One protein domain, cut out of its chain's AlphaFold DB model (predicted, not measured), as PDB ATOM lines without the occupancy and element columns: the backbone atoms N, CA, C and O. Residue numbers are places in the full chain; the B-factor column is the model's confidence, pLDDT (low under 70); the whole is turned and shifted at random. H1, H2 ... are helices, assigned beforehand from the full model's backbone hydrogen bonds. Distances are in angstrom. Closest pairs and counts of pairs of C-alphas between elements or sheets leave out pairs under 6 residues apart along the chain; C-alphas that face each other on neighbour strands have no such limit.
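Overview. This is residues 136 to 197 of the 201 residues of the protein "ENDO3c domain-containing protein" of Helicobacter sp. 13S00401-1 (UniProt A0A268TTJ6). One long helix, H4, makes one side of a loose ring of helices: H3 stands crosswise at its first residues, H2 makes the opposite side, and H1 crosses H4 along residues 183 to 190. The short H5 follows the far end of H4 and folds back onto H1. The printed part has 62 residues with five named helices, H1 to H5 in chain order, and no named strand; its class is all helix. It is only just compact, close to loose, with a radius of gyration of the C-alphas of 12.6 A, and the C-alphas span 35 by 25 by 15 A.

Along the chain. H4, residues 175 to 192, is the longest helix; it runs 25.7 A from C-alpha 175 at (52.670, -14.856, 20.013) to C-alpha 192 at (49.758, 10.617, 18.691). H3 is residues 162 to 168, 10.7 A long, and H2 is residues 151 to 159, 12.1 A long. H1 is residues 136 to 143, 10.4 A long, and begins at C-alpha 136 at (43.303, 2.513, 13.834). H5, residues 194 to 197, is 5.1 A long.

Arrangement. H4 touches H1 with residues 183 to 190 alone; the closest C-alphas, of Tyr 136 and Val 187, are 5.9 A apart. Their lines stand at 70.3 degrees, only just about perpendicular. With residues 175 to 178 alone, H4 only just touches H3, with 3 pairs of C-alphas within 8 A, the closest being Lys 163 and Leu 175 at 6.8 A; the lines are about perpendicular at 84 degrees. H4 and H5 are close but not clearly touching, with the C-alphas of Gly 190 and Phe 197 closest at 6.4 A. H1 is the hub, touching three helices. It only just touches H2, with 3 pairs of C-alphas within 8 A; the closest, of Ile 138 and Ala 154, are 7.1 A apart, and the lines are about perpendicular at 74 degrees. It also only just touches H5, with 3 such pairs, the closest being Lys 139 and Phe 197 at 6.5 A. The helix packing is mostly crossed, with no touching pair that has a tilt at a shallow one. H2 and H3 meet only through their link. H2 and H4 are only just apart, their closest C-alphas 8.4 A from each other; H1 and H3 are apart too. In H1, H2 and H4 every O i to N i+4 pair is within hydrogen-bond range; in H3 0 of 3 are, beside 4 of 4 O i to N i+3 pairs, and H5 is too short for an O i to N i+4 pair.

Size, cuts and confidence. The two C-alphas farthest apart, of Asp 172 and Ala 195, are 35.6 A apart, while the first and last printed, of Tyr 136 and Phe 197, are 7.6 A apart. The printed part has no cut. No link is long; H2 to H3 and H4 to H5 are tight, and H1 to H2 and H3 to H4 are short. The mean pLDDT of the printed part is 91.1, that of H5 is 82, and no printed residue is under 70.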
ATOM      1  N   TYR A 136      41.933   2.014  13.960       91.38
ATOM      2  CA  TYR A 136      43.303   2.513  13.834       91.38
ATOM      3  C   TYR A 136      44.128   1.544  12.998       91.38
ATOM      4  O   TYR A 136      44.861   1.992  12.124       91.38
ATOM      5  N   THR A 137      43.950   0.238  13.192       93.88
ATOM      6  CA  THR A 137      44.587  -0.776  12.351       93.88
ATOM      7  C   THR A 137      44.225  -0.593  10.880       93.88
ATOM      8  O   THR A 137      45.123  -0.437  10.057       93.88
ATOM      9  N   ILE A 138      42.933  -0.510  10.550       92.69
ATOM     10  CA  ILE A 138      42.481  -0.344   9.156       92.69
ATOM     11  C   ILE A 138      43.024   0.948   8.533       92.69
ATOM     12  O   ILE A 138      43.532   0.942   7.417       92.69
ATOM     13  N   LYS A 139      42.989   2.064   9.271       91.06
ATOM     14  CA  LYS A 139      43.527   3.341   8.778       91.06
ATOM     15  C   LYS A 139      45.036   3.310   8.567       91.06
ATOM     16  O   LYS A 139      45.517   3.888   7.599       91.06
ATOM     17  N   LEU A 140      45.782   2.660   9.461       93.56
ATOM     18  CA  LEU A 140      47.226   2.515   9.308       93.56
ATOM     19  C   LEU A 140      47.569   1.690   8.064       93.56
ATOM     20  O   LEU A 140      48.491   2.053   7.344       93.56
ATOM     21  N   LEU A 141      46.818   0.618   7.806       93.56
ATOM     22  CA  LEU A 141      46.987  -0.196   6.604       93.56
ATOM     23  C   LEU A 141      46.704   0.614   5.330       93.56
ATOM     24  O   LEU A 141      47.533   0.625   4.421       93.56
ATOM     25  N   GLY A 142      45.633   1.412   5.317       92.25
ATOM     26  CA  GLY A 142      45.363   2.336   4.211       92.25
ATOM     27  C   GLY A 142      46.488   3.357   3.987       92.25
ATOM     28  O   GLY A 142      46.880   3.605   2.851       92.25
ATOM     29  N   LEU A 143      47.086   3.892   5.062       91.31
ATOM     30  CA  LEU A 143      48.217   4.831   4.979       91.31
ATOM     31  C   LEU A 143      49.466   4.237   4.314       91.31
ATOM     32  O   LEU A 143      50.251   4.983   3.731       91.31
ATOM     33  N   ILE A 144      49.665   2.920   4.409       91.69
ATOM     34  CA  ILE A 144      50.783   2.214   3.766       91.69
ATOM     35  C   ILE A 144      50.394   1.609   2.408       91.69
ATOM     36  O   ILE A 144      51.157   0.822   1.852       91.69
ATOM     37  N   GLY A 145      49.226   1.978   1.870       92.25
ATOM     38  CA  GLY A 145      48.746   1.535   0.562       92.25
ATOM     39  C   GLY A 145      48.142   0.131   0.544       92.25
ATOM     40  O   GLY A 145      48.081  -0.477  -0.522       92.25
ATOM     41  N   TYR A 146      47.718  -0.404   1.694       92.44
ATOM     42  CA  TYR A 146      47.033  -1.693   1.783       92.44
ATOM     43  C   TYR A 146      45.549  -1.501   2.109       92.44
ATOM     44  O   TYR A 146      45.188  -1.097   3.216       92.44
ATOM     45  N   GLU A 147      44.684  -1.811   1.146       88.88
ATOM     46  CA  GLU A 147      43.234  -1.824   1.340       88.88
ATOM     47  C   GLU A 147      42.790  -3.200   1.839       88.88
ATOM     48  O   GLU A 147      43.121  -4.228   1.251       88.88
ATOM     49  N   CYS A 148      42.066  -3.222   2.956       87.19
ATOM     50  CA  CYS A 148      41.519  -4.450   3.530       87.19
ATOM     51  C   CYS A 148      40.030  -4.540   3.214       87.19
ATOM     52  O   CYS A 148      39.293  -3.584   3.462       87.19
ATOM     53  N   GLU A 149      39.584  -5.699   2.746       82.56
ATOM     54  CA  GLU A 149      38.165  -5.965   2.484       82.56
ATOM     55  C   GLU A 149      37.411  -6.294   3.781       82.56
ATOM     56  O   GLU A 149      36.228  -5.991   3.930       82.56
ATOM     57  N   ASP A 150      38.116  -6.877   4.751       85.88
ATOM     58  CA  ASP A 150      37.554  -7.356   6.005       85.88
ATOM     59  C   ASP A 150      38.613  -7.462   7.124       85.88
ATOM     60  O   ASP A 150      39.789  -7.113   6.989       85.88
ATOM     61  N   VAL A 151      38.172  -7.935   8.290       87.94
ATOM     62  CA  VAL A 151      39.034  -8.167   9.458       87.94
ATOM     63  C   VAL A 151      40.060  -9.278   9.199       87.94
ATOM     64  O   VAL A 151      41.162  -9.238   9.752       87.94
ATOM     65  N   GLU A 152      39.714 -10.270   8.380       89.56
ATOM     66  CA  GLU A 152      40.552 -11.438   8.121       89.56
ATOM     67  C   GLU A 152      41.752 -11.084   7.239       89.56
ATOM     68  O   GLU A 152      42.888 -11.376   7.615       89.56
ATOM     69  N   SER A 153      41.523 -10.375   6.136       91.69
ATOM     70  CA  SER A 153      42.552  -9.830   5.246       91.69
ATOM     71  C   SER A 153      43.526  -8.920   6.000       91.69
ATOM     72  O   SER A 153      44.740  -9.130   5.930       91.69
ATOM     73  N   ALA A 154      43.019  -7.997   6.828       93.00
ATOM     74  CA  ALA A 154      43.849  -7.152   7.690       93.00
ATOM     75  C   ALA A 154      44.704  -7.974   8.674       93.00
ATOM     76  O   ALA A 154      45.905  -7.731   8.832       93.00
ATOM     77  N   SER A 155      44.100  -8.969   9.334       92.56
ATOM     78  CA  SER A 155      44.808  -9.864  10.255       92.56
ATOM     79  C   SER A 155      45.872 -10.693   9.531       92.56
ATOM     80  O   SER A 155      46.980 -10.830  10.041       92.56
ATOM     81  N   SER A 156      45.558 -11.249   8.362       92.12
ATOM     82  CA  SER A 156      46.474 -12.070   7.564       92.12
ATOM     83  C   SER A 156      47.701 -11.269   7.130       92.12
ATOM     84  O   SER A 156      48.832 -11.691   7.377       92.12
ATOM     85  N   PHE A 157      47.482 -10.062   6.599       93.19
ATOM     86  CA  PHE A 157      48.556  -9.152   6.207       93.19
ATOM     87  C   PHE A 157      49.500  -8.844   7.373       93.19
ATOM     88  O   PHE A 157      50.713  -8.978   7.240       93.19
ATOM     89  N   LEU A 158      48.952  -8.481   8.538       92.94
ATOM     90  CA  LEU A 158      49.760  -8.114   9.702       92.94
ATOM     91  C   LEU A 158      50.466  -9.298  10.358       92.94
ATOM     92  O   LEU A 158      51.514  -9.112  10.968       92.94
ATOM     93  N   LYS A 159      49.887 -10.499  10.287       93.00
ATOM     94  CA  LYS A 159      50.483 -11.707  10.872       93.00
ATOM     95  C   LYS A 159      51.585 -12.301  10.001       93.00
ATOM     96  O   LYS A 159      52.371 -13.096  10.519       93.00
ATOM     97  N   LYS A 160      51.653 -11.925   8.721       89.56
ATOM     98  CA  LYS A 160      52.713 -12.356   7.812       89.56
ATOM     99  C   LYS A 160      54.077 -12.008   8.413       89.56
ATOM    100  O   LYS A 160      54.324 -10.862   8.771       89.56
ATOM    101  N   ASP A 161      54.912 -13.027   8.600       86.12
ATOM    102  CA  ASP A 161      56.269 -12.951   9.165       86.12
ATOM    103  C   ASP A 161      56.363 -12.344  10.584       86.12
ATOM    104  O   ASP A 161      57.440 -12.244  11.169       86.12
ATOM    105  N   LEU A 162      55.232 -12.030  11.228       90.38
ATOM    106  CA  LEU A 162      55.208 -11.362  12.530       90.38
ATOM    107  C   LEU A 162      55.843 -12.220  13.628       90.38
ATOM    108  O   LEU A 162      56.386 -11.689  14.591       90.38
ATOM    109  N   LYS A 163      55.842 -13.549  13.480       90.19
ATOM    110  CA  LYS A 163      56.526 -14.460  14.409       90.19
ATOM    111  C   LYS A 163      58.035 -14.192  14.486       90.19
ATOM    112  O   LYS A 163      58.615 -14.392  15.551       90.19
ATOM    113  N   GLU A 164      58.661 -13.714  13.414       92.06
ATOM    114  CA  GLU A 164      60.093 -13.386  13.391       92.06
ATOM    115  C   GLU A 164      60.412 -12.180  14.281       92.06
ATOM    116  O   GLU A 164      61.476 -12.130  14.900       92.06
ATOM    117  N   ALA A 165      59.449 -11.266  14.463       92.81
ATOM    118  CA  ALA A 165      59.593 -10.105  15.337       92.81
ATOM    119  C   ALA A 165      59.758 -10.473  16.823       92.81
ATOM    120  O   ALA A 165      60.131  -9.614  17.619       92.81
ATOM    121  N   LYS A 166      59.539 -11.741  17.212       92.75
ATOM    122  CA  LYS A 166      59.927 -12.242  18.541       92.75
ATOM    123  C   LYS A 166      61.422 -12.052  18.815       92.75
ATOM    124  O   LYS A 166      61.782 -11.754  19.944       92.75
ATOM    125  N   SER A 167      62.265 -12.160  17.784       93.75
ATOM    126  CA  SER A 167      63.721 -11.960  17.893       93.75
ATOM    127  C   SER A 167      64.131 -10.526  18.254       93.75
ATOM    128  O   SER A 167      65.264 -10.307  18.666       93.75
ATOM    129  N   LEU A 168      63.216  -9.556  18.134       93.50
ATOM    130  CA  LEU A 168      63.447  -8.155  18.496       93.50
ATOM    131  C   LEU A 168      63.280  -7.883  20.001       93.50
ATOM    132  O   LEU A 168      63.415  -6.738  20.429       93.50
ATOM    133  N   TYR A 169      62.907  -8.895  20.788       91.69
ATOM    134  CA  TYR A 169      62.705  -8.783  22.227       91.69
ATOM    135  C   TYR A 169      63.845  -9.463  22.985       91.69
ATOM    136  O   TYR A 169      64.172 -10.615  22.717       91.69
ATOM    137  N   ASP A 170      64.369  -8.786  24.007       93.75
ATOM    138  CA  ASP A 170      65.415  -9.320  24.897       93.75
ATOM    139  C   ASP A 170      64.880 -10.336  25.932       93.75
ATOM    140  O   ASP A 170      65.560 -10.688  26.895       93.75
ATOM    141  N   PHE A 171      63.629 -10.777  25.786       90.31
ATOM    142  CA  PHE A 171      62.951 -11.720  26.672       90.31
ATOM    143  C   PHE A 171      61.986 -12.601  25.875       90.31
ATOM    144  O   PHE A 171      61.519 -12.207  24.804       90.31
ATOM    145  N   ASP A 172      61.657 -13.784  26.406       88.94
ATOM    146  CA  ASP A 172      60.697 -14.674  25.752       88.94
ATOM    147  C   ASP A 172      59.300 -14.047  25.724       88.94
ATOM    148  O   ASP A 172      58.767 -13.592  26.739       88.94
ATOM    149  N   ILE A 173      58.710 -14.020  24.534       90.44
ATOM    150  CA  ILE A 173      57.409 -13.422  24.286       90.44
ATOM    151  C   ILE A 173      56.524 -14.403  23.521       90.44
ATOM    152  O   ILE A 173      56.851 -14.911  22.437       90.44
ATOM    153  N   SER A 174      55.340 -14.667  24.074       91.44
ATOM    154  CA  SER A 174      54.339 -15.480  23.392       91.44
ATOM    155  C   SER A 174      53.798 -14.746  22.162       91.44
ATOM    156  O   SER A 174      53.866 -13.519  22.047       91.44
ATOM    157  N   LEU A 175      53.240 -15.488  21.204       92.69
ATOM    158  CA  LEU A 175      52.670 -14.856  20.013       92.69
ATOM    159  C   LEU A 175      51.435 -14.006  20.369       92.69
ATOM    160  O   LEU A 175      51.255 -12.920  19.825       92.69
ATOM    161  N   ALA A 176      50.654 -14.435  21.365       92.44
ATOM    162  CA  ALA A 176      49.548 -13.656  21.916       92.44
ATOM    163  C   ALA A 176      50.010 -12.306  22.497       92.44
ATOM    164  O   ALA A 176      49.394 -11.278  22.212       92.44
ATOM    165  N   GLN A 177      51.113 -12.284  23.258       92.06
ATOM    166  CA  GLN A 177      51.699 -11.045  23.789       92.06
ATOM    167  C   GLN A 177      52.249 -10.149  22.678       92.06
ATOM    168  O   GLN A 177      52.117  -8.926  22.744       92.06
ATOM    169  N   LEU A 178      52.852 -10.737  21.645       93.94
ATOM    170  CA  LEU A 178      53.333  -9.980  20.499       93.94
ATOM    171  C   LEU A 178      52.177  -9.268  19.779       93.94
ATOM    172  O   LEU A 178      52.271  -8.069  19.518       93.94
ATOM    173  N   TYR A 179      51.067  -9.971  19.537       94.75
ATOM    174  CA  TYR A 179      49.857  -9.394  18.940       94.75
ATOM    175  C   TYR A 179      49.248  -8.294  19.813       94.75
ATOM    176  O   TYR A 179      48.938  -7.214  19.306       94.75
ATOM    177  N   ALA A 180      49.167  -8.523  21.126       93.06
ATOM    178  CA  ALA A 180      48.709  -7.528  22.093       93.06
ATOM    179  C   ALA A 180      49.531  -6.231  22.011       93.06
ATOM    180  O   ALA A 180      48.999  -5.119  21.977       93.06
ATOM    181  N   ARG A 181      50.860  -6.367  21.963       92.88
ATOM    182  CA  ARG A 181      51.787  -5.233  21.893       92.88
ATOM    183  C   ARG A 181      51.727  -4.515  20.556       92.88
ATOM    184  O   ARG A 181      51.820  -3.290  20.548       92.88
ATOM    185  N   LEU A 182      51.583  -5.246  19.451       94.31
ATOM    186  CA  LEU A 182      51.428  -4.649  18.128       94.31
ATOM    187  C   LEU A 182      50.166  -3.785  18.067       94.31
ATOM    188  O   LEU A 182      50.275  -2.605  17.740       94.31
ATOM    189  N   HIS A 183      49.000  -4.321  18.452       94.56
ATOM    190  CA  HIS A 183      47.756  -3.535  18.495       94.56
ATOM    191  C   HIS A 183      47.916  -2.290  19.369       94.56
ATOM    192  O   HIS A 183      47.610  -1.181  18.936       94.56
ATOM    193  N   GLY A 184      48.508  -2.444  20.555       92.44
ATOM    194  CA  GLY A 184      48.820  -1.321  21.429       92.44
ATOM    195  C   GLY A 184      49.658  -0.222  20.766       92.44
ATOM    196  O   GLY A 184      49.330   0.958  20.875       92.44
ATOM    197  N   LYS A 185      50.715  -0.599  20.040       93.94
ATOM    198  CA  LYS A 185      51.569   0.341  19.295       93.94
ATOM    199  C   LYS A 185      50.799   1.061  18.191       93.94
ATOM    200  O   LYS A 185      50.956   2.270  18.055       93.94
ATOM    201  N   ILE A 186      49.952   0.349  17.447       93.81
ATOM    202  CA  ILE A 186      49.099   0.927  16.396       93.81
ATOM    203  C   ILE A 186      48.153   1.977  16.993       93.81
ATOM    204  O   ILE A 186      48.061   3.094  16.483       93.81
ATOM    205  N   VAL A 187      47.494   1.650  18.108       91.69
ATOM    206  CA  VAL A 187      46.570   2.561  18.796       91.69
ATOM    207  C   VAL A 187      47.287   3.816  19.295       91.69
ATOM    208  O   VAL A 187      46.798   4.927  19.080       91.69
ATOM    209  N   GLU A 188      48.435   3.670  19.959       92.31
ATOM    210  CA  GLU A 188      49.192   4.820  20.469       92.31
ATOM    211  C   GLU A 188      49.762   5.677  19.332       92.31
ATOM    212  O   GLU A 188      49.674   6.905  19.390       92.31
ATOM    213  N   PHE A 189      50.234   5.056  18.247       93.81
ATOM    214  CA  PHE A 189      50.631   5.770  17.036       93.81
ATOM    215  C   PHE A 189      49.467   6.587  16.457       93.81
ATOM    216  O   PHE A 189      49.630   7.774  16.170       93.81
ATOM    217  N   GLY A 190      48.272   5.998  16.350       91.25
ATOM    218  CA  GLY A 190      47.079   6.690  15.859       91.25
ATOM    219  C   GLY A 190      46.637   7.857  16.747       91.25
ATOM    220  O   GLY A 190      46.272   8.923  16.245       91.25
ATOM    221  N   LYS A 191      46.712   7.701  18.075       87.88
ATOM    222  CA  LYS A 191      46.405   8.778  19.033       87.88
ATOM    223  C   LYS A 191      47.416   9.921  18.988       87.88
ATOM    224  O   LYS A 191      47.004  11.071  19.139       87.88
ATOM    225  N   ALA A 192      48.701   9.615  18.809       92.06
ATOM    226  CA  ALA A 192      49.758  10.617  18.691       92.06
ATOM    227  C   ALA A 192      49.673  11.383  17.359       92.06
ATOM    228  O   ALA A 192      49.973  12.572  17.310       92.06
ATOM    229  N   ASN A 193      49.185  10.736  16.297       91.94
ATOM    230  CA  ASN A 193      49.163  11.276  14.938       91.94
ATOM    231  C   ASN A 193      47.742  11.548  14.416       91.94
ATOM    232  O   ASN A 193      47.421  11.230  13.270       91.94
ATOM    233  N   LYS A 194      46.869  12.163  15.228       85.06
ATOM    234  CA  LYS A 194      45.445  12.375  14.877       85.06
ATOM    235  C   LYS A 194      45.227  12.999  13.497       85.06
ATOM    236  O   LYS A 194      44.284  12.612  12.814       85.06
ATOM    237  N   ALA A 195      46.084  13.931  13.078       84.56
ATOM    238  CA  ALA A 195      45.985  14.594  11.776       84.56
ATOM    239  C   ALA A 195      46.125  13.620  10.590       84.56
ATOM    240  O   ALA A 195      45.441  13.785   9.584       84.56
ATOM    241  N   LEU A 196      46.956  12.578  10.718       81.12
ATOM    242  CA  LEU A 196      47.108  11.537   9.694       81.12
ATOM    243  C   LEU A 196      45.891  10.604   9.643       81.12
ATOM    244  O   LEU A 196      45.521  10.131   8.580       81.12
ATOM    245  N   PHE A 197      45.233  10.382  10.784       78.50
ATOM    246  CA  PHE A 197      44.099   9.457  10.917       78.50
ATOM    247  C   PHE A 197      42.722  10.120  10.735       78.50
ATOM    248  O   PHE A 197      41.694   9.440  10.824       78.50
TER     249      PHE A 197